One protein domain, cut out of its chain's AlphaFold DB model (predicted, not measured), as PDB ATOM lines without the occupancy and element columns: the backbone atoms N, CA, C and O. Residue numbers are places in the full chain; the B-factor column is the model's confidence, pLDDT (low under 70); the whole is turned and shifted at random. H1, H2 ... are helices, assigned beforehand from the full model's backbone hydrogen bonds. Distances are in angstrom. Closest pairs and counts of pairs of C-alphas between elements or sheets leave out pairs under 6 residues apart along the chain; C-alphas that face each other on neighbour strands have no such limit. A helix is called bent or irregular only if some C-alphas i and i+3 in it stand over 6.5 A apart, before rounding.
ATOM      1  N   ILE A   2     201.867 117.706 112.817       80.38
ATOM      2  CA  ILE A   2     201.952 116.982 111.537       80.38
ATOM      3  C   ILE A   2     203.313 116.293 111.290       80.38
ATOM      4  O   ILE A   2     203.303 115.105 110.997       80.38
ATOM      5  N   PRO A   3     204.488 116.910 111.550       84.19
ATOM      6  CA  PRO A   3     205.777 116.246 111.295       84.19
ATOM      7  C   PRO A   3     206.091 115.031 112.186       84.19
ATOM      8  O   PRO A   3     207.062 114.326 111.939       84.19
ATOM      9  N   ARG A   4     205.331 114.816 113.271       88.81
ATOM     10  CA  ARG A   4     205.493 113.665 114.181       88.81
ATOM     11  C   ARG A   4     204.419 112.596 113.977       88.81
ATOM     12  O   ARG A   4     204.422 111.602 114.697       88.81
ATOM     13  N   LEU A   5     203.473 112.838 113.077       90.69
ATOM     14  CA  LEU A   5     202.344 111.959 112.831       90.69
ATOM     15  C   LEU A   5     202.761 110.864 111.846       90.69
ATOM     16  O   LEU A   5     203.239 111.162 110.754       90.69
ATOM     17  N   ASP A   6     202.544 109.604 112.216       92.69
ATOM     18  CA  ASP A   6     202.601 108.508 111.252       92.69
ATOM     19  C   ASP A   6     201.290 108.486 110.456       92.69
ATOM     20  O   ASP A   6     200.240 108.069 110.956       92.69
ATOM     21  N   TRP A   7     201.352 108.980 109.218       93.19
ATOM     22  CA  TRP A   7     200.187 109.073 108.339       93.19
ATOM     23  C   TRP A   7     199.607 107.700 107.992       93.19
ATOM     24  O   TRP A   7     198.393 107.511 108.004       93.19
ATOM     25  N   ASN A   8     200.470 106.710 107.751       92.62
ATOM     26  CA  ASN A   8     200.031 105.369 107.381       92.62
ATOM     27  C   ASN A   8     199.291 104.695 108.538       92.62
ATOM     28  O   ASN A   8     198.288 104.015 108.311       92.62
ATOM     29  N   ALA A   9     199.773 104.880 109.770       92.81
ATOM     30  CA  ALA A   9     199.083 104.388 110.955       92.81
ATOM     31  C   ALA A   9     197.704 105.049 111.106       92.81
ATOM     32  O   ALA A   9     196.713 104.341 111.286       92.81
ATOM     33  N   LEU A  10     197.620 106.376 110.948       93.50
ATOM     34  CA  LEU A  10     196.357 107.112 111.047       93.50
ATOM     35  C   LEU A  10     195.321 106.622 110.030       93.50
ATOM     36  O   LEU A  10     194.192 106.331 110.413       93.50
ATOM     37  N   ILE A  11     195.702 106.491 108.758       93.62
ATOM     38  CA  ILE A  11     194.795 106.052 107.691       93.62
ATOM     39  C   ILE A  11     194.317 104.617 107.922       93.62
ATOM     40  O   ILE A  11     193.119 104.342 107.839       93.62
ATOM     41  N   LYS A  12     195.217 103.701 108.297       92.44
ATOM     42  CA  LYS A  12     194.835 102.319 108.631       92.44
ATOM     43  C   LYS A  12     193.833 102.264 109.782       92.44
ATOM     44  O   LYS A  12     192.852 101.526 109.696       92.44
ATOM     45  N   THR A  13     194.065 103.035 110.844       92.75
ATOM     46  CA  THR A  13     193.141 103.114 111.985       92.75
ATOM     47  C   THR A  13     191.827 103.795 111.602       92.75
ATOM     48  O   THR A  13     190.767 103.360 112.036       92.75
ATOM     49  N   SER A  14     191.871 104.820 110.752       92.62
ATOM     50  CA  SER A  14     190.676 105.481 110.223       92.62
ATOM     51  C   SER A  14     189.778 104.481 109.495       92.62
ATOM     52  O   SER A  14     188.607 104.326 109.846       92.62
ATOM     53  N   TYR A  15     190.349 103.709 108.569       91.12
ATOM     54  CA  TYR A  15     189.613 102.680 107.839       91.12
ATOM     55  C   TYR A  15     189.093 101.557 108.738       91.12
ATOM     56  O   TYR A  15     187.965 101.105 108.543       91.12
ATOM     57  N   SER A  16     189.863 101.108 109.738       90.69
ATOM     58  CA  SER A  16     189.398 100.052 110.652       90.69
ATOM     59  C   SER A  16     188.222 100.495 111.529       90.69
ATOM     60  O   SER A  16     187.415  99.661 111.941       90.69
ATOM     61  N   LEU A  17     188.091 101.802 111.763       90.44
ATOM     62  CA  LEU A  17     186.956 102.427 112.442       90.44
ATOM     63  C   LEU A  17     185.808 102.804 111.483       90.44
ATOM     64  O   LEU A  17     184.796 103.336 111.934       90.44
ATOM     65  N   GLY A  18     185.934 102.507 110.183       89.44
ATOM     66  CA  GLY A  18     184.912 102.781 109.171       89.44
ATOM     67  C   GLY A  18     184.875 104.232 108.686       89.44
ATOM     68  O   GLY A  18     183.825 104.692 108.246       89.44
ATOM     69  N   MET A  19     185.993 104.953 108.789       87.12
ATOM     70  CA  MET A  19     186.117 106.358 108.399       87.12
ATOM     71  C   MET A  19     186.967 106.491 107.130       87.12
ATOM     72  O   MET A  19     188.110 106.028 107.096       87.12
ATOM     73  N   ASP A  20     186.430 107.161 106.113       83.62
ATOM     74  CA  ASP A  20     187.020 107.348 104.780       83.62
ATOM     75  C   ASP A  20     187.253 108.831 104.422       83.62
ATOM     76  O   ASP A  20     187.414 109.190 103.259       83.62
ATOM     77  N   THR A  21     187.296 109.707 105.429       83.19
ATOM     78  CA  THR A  21     187.338 111.168 105.252       83.19
ATOM     79  C   THR A  21     188.728 111.738 104.962       83.19
ATOM     80  O   THR A  21     188.837 112.924 104.660       83.19
ATOM     81  N   LEU A  22     189.794 110.946 105.103       89.19
ATOM     82  CA  LEU A  22     191.176 111.396 104.923       89.19
ATOM     83  C   LEU A  22     191.797 110.806 103.646       89.19
ATOM     84  O   LEU A  22     191.526 109.651 103.317       89.19
ATOM     85  N   PRO A  23     192.664 111.562 102.946       90.62
ATOM     86  CA  PRO A  23     193.355 111.076 101.756       90.62
ATOM     87  C   PRO A  23     194.410 110.014 102.097       90.62
ATOM     88  O   PRO A  23     195.050 110.060 103.148       90.62
ATOM     89  N   GLU A  24     194.656 109.086 101.167       88.81
ATOM     90  CA  GLU A  24     195.634 108.000 101.351       88.81
ATOM     91  C   GLU A  24     197.066 108.514 101.574       88.81
ATOM     92  O   GLU A  24     197.831 107.934 102.343       88.81
ATOM     93  N   THR A  25     197.424 109.629 100.938       89.38
ATOM     94  CA  THR A  25     198.737 110.274 101.055       89.38
ATOM     95  C   THR A  25     198.617 111.627 101.736       89.38
ATOM     96  O   THR A  25     197.697 112.387 101.436       89.38
ATOM     97  N   LEU A  26     199.572 111.951 102.611       89.25
ATOM     98  CA  LEU A  26     199.657 113.269 103.233       89.25
ATOM     99  C   LEU A  26     199.904 114.331 102.142       89.25
ATOM    100  O   LEU A  26     200.890 114.192 101.412       89.25
ATOM    101  N   PRO A  27     199.052 115.366 102.021       87.50
ATOM    102  CA  PRO A  27     199.282 116.474 101.097       87.50
ATOM    103  C   PRO A  27     200.575 117.230 101.421       87.50
ATOM    104  O   PRO A  27     201.015 117.269 102.574       87.50
ATOM    105  N   GLU A  28     201.179 117.858 100.412       86.56
ATOM    106  CA  GLU A  28     202.307 118.763 100.637       86.56
ATOM    107  C   GLU A  28     201.860 120.002 101.430       86.56
ATOM    108  O   GLU A  28     200.686 120.366 101.438       86.56
ATOM    109  N   GLU A  29     202.794 120.690 102.097       79.19
ATOM    110  CA  GLU A  29     202.459 121.847 102.943       79.19
ATOM    111  C   GLU A  29     201.748 122.983 102.194       79.19
ATOM    112  O   GLU A  29     200.990 123.729 102.807       79.19
ATOM    113  N   GLY A  30     201.958 123.096 100.879       77.50
ATOM    114  CA  GLY A  30     201.260 124.062 100.027       77.50
ATOM    115  C   GLY A  30     199.820 123.680  99.667       77.50
ATOM    116  O   GLY A  30     199.057 124.562  99.286       77.50
ATOM    117  N   ASP A  31     199.455 122.405  99.824       81.31
ATOM    118  CA  ASP A  31     198.162 121.836  99.424       81.31
ATOM    119  C   ASP A  31     197.262 121.503 100.631       81.31
ATOM    120  O   ASP A  31     196.164 120.972 100.470       81.31
ATOM    121  N   MET A  32     197.712 121.801 101.857       87.62
ATOM    122  CA  MET A  32     196.899 121.678 103.069       87.62
ATOM    123  C   MET A  32     195.960 122.881 103.201       87.62
ATOM    124  O   MET A  32     196.303 123.887 103.826       87.62
ATOM    125  N   ASP A  33     194.775 122.773 102.608       90.44
ATOM    126  CA  ASP A  33     193.716 123.767 102.753       90.44
ATOM    127  C   ASP A  33     192.984 123.669 104.106       90.44
ATOM    128  O   ASP A  33     193.147 122.726 104.890       90.44
ATOM    129  N   ASP A  34     192.173 124.685 104.409       91.88
ATOM    130  CA  ASP A  34     191.417 124.747 105.664       91.88
ATOM    131  C   ASP A  34     190.426 123.580 105.800       91.88
ATOM    132  O   ASP A  34     190.169 123.124 106.916       91.88
ATOM    133  N   GLU A  35     189.883 123.075 104.688       90.88
ATOM    134  CA  GLU A  35     188.964 121.932 104.681       90.88
ATOM    135  C   GLU A  35     189.684 120.646 105.111       90.88
ATOM    136  O   GLU A  35     189.208 119.938 106.008       90.88
ATOM    137  N   PHE A  36     190.873 120.380 104.563       91.25
ATOM    138  CA  PHE A  36     191.727 119.273 104.980       91.25
ATOM    139  C   PHE A  36     192.130 119.391 106.452       91.25
ATOM    140  O   PHE A  36     192.050 118.411 107.199       91.25
ATOM    141  N   LEU A  37     192.536 120.582 106.901       91.81
ATOM    142  CA  LEU A  37     192.936 120.797 108.293       91.81
ATOM    143  C   LEU A  37     191.770 120.585 109.268       91.81
ATOM    144  O   LEU A  37     191.979 120.025 110.349       91.81
ATOM    145  N   GLN A  38     190.549 120.972 108.894       93.00
ATOM    146  CA  GLN A  38     189.343 120.697 109.679       93.00
ATOM    147  C   GLN A  38     189.029 119.199 109.734       93.00
ATOM    148  O   GLN A  38     188.779 118.673 110.821       93.00
ATOM    149  N   ALA A  39     189.103 118.495 108.602       91.44
ATOM    150  CA  ALA A  39     188.908 117.045 108.562       91.44
ATOM    151  C   ALA A  39     189.956 116.310 109.416       91.44
ATOM    152  O   ALA A  39     189.622 115.419 110.201       91.44
ATOM    153  N   LEU A  40     191.221 116.727 109.329       92.62
ATOM    154  CA  LEU A  40     192.310 116.173 110.126       92.62
ATOM    155  C   LEU A  40     192.118 116.440 111.625       92.62
ATOM    156  O   LEU A  40     192.323 115.539 112.442       92.62
ATOM    157  N   HIS A  41     191.705 117.654 111.998       93.38
ATOM    158  CA  HIS A  41     191.381 117.993 113.384       93.38
ATOM    159  C   HIS A  41     190.249 117.118 113.924       93.38
ATOM    160  O   HIS A  41     190.385 116.559 115.013       93.38
ATOM    161  N   HIS A  42     189.171 116.963 113.152       92.94
ATOM    162  CA  HIS A  42     188.033 116.137 113.530       92.94
ATOM    163  C   HIS A  42     188.485 114.712 113.870       92.94
ATOM    164  O   HIS A  42     188.262 114.238 114.987       92.94
ATOM    165  N   VAL A  43     189.224 114.067 112.962       92.81
ATOM    166  CA  VAL A  43     189.695 112.691 113.165       92.81
ATOM    167  C   VAL A  43     190.638 112.565 114.364       92.81
ATOM    168  O   VAL A  43     190.522 111.613 115.134       92.81
ATOM    169  N   LEU A  44     191.561 113.512 114.556       92.69
ATOM    170  CA  LEU A  44     192.568 113.419 115.620       92.69
ATOM    171  C   LEU A  44     192.051 113.799 117.012       92.69
ATOM    172  O   LEU A  44     192.537 113.253 118.003       92.69
ATOM    173  N   MET A  45     191.137 114.766 117.104       93.31
ATOM    174  CA  MET A  45     190.786 115.416 118.376       93.31
ATOM    175  C   MET A  45     189.339 115.189 118.804       93.31
ATOM    176  O   MET A  45     189.043 115.208 120.002       93.31
ATOM    177  N   GLU A  46     188.429 114.996 117.853       93.56
ATOM    178  CA  GLU A  46     186.994 114.923 118.141       93.56
ATOM    179  C   GLU A  46     186.502 113.477 118.226       93.56
ATOM    180  O   GLU A  46     185.556 113.186 118.967       93.56
ATOM    181  N   ILE A  47     187.180 112.556 117.543       91.88
ATOM    182  CA  ILE A  47     186.823 111.139 117.520       91.88
ATOM    183  C   ILE A  47     187.460 110.410 118.701       91.88
ATOM    184  O   ILE A  47     188.654 110.515 118.977       91.88
ATOM    185  N   ARG A  48     186.636 109.644 119.421       93.25
ATOM    186  CA  ARG A  48     187.059 108.869 120.589       93.25
ATOM    187  C   ARG A  48     186.494 107.461 120.537       93.25
ATOM    188  O   ARG A  48     185.291 107.268 120.384       93.25
TER     189      ARG A  48
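AT A GLANCE: This is residues 2 to 48 of the 79 residues of an uncharacterized protein of Synchytrium microbalum (UniProt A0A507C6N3). Two helices stand at a steep angle to each other, H1 and H2, loosely set and nearest near their last residues, at Ser 14 and Val 43. A long loop, residues 17 to 33, joins them, turning back beyond H1 and winding out to the far end where H2 begins; residues 30 to 35 stick out there, of which 34 and 35 belong to H2. The printed part has 47 residues with two named helices, H1 then H2, and no named strand; the class is all helix, though named elements hold 23 residues, under half. It is compact, with a radius of gyration of the C-alphas of 10.3 A, and elongated, spanning 29 by 19 by 18 A.

IN THESE COORDINATES: The printed part begins at Ile 2, C-alpha at (201.952, 116.982, 111.537). H1 is residues 7 to 16, 14.3 A from first to last C-alpha, and begins at C-alpha 7, (200.187, 109.073, 108.339). H2 is residues 34 to 46, 16.5 A long from first to last C-alpha, and ends at C-alpha 46, (186.994, 114.923, 118.141). It is neither bent nor irregular, but only just: C-alphas 43 and 46 are 6.1 A apart.

HOW THE PARTS SIT: H1 and H2 are close but not clearly touching, with 1 pair of C-alphas within 8 A: the closest, those of Ser 14 and Val 43, are 7.8 A apart. Their centres are 14.0 A apart. They run the same way at a steep tilt of 66 degrees. In H1 and H2 every O i to N i+4 pair is within hydrogen-bond range.

THE WHOLE: The two C-alphas farthest apart are those of Gly 30 and Arg 48, 29.2 A. The printed part has no cut, and the link from H1 to H2, 17 residues, is long. The mean pLDDT of the printed part is 89.8, and no printed residue is under 70.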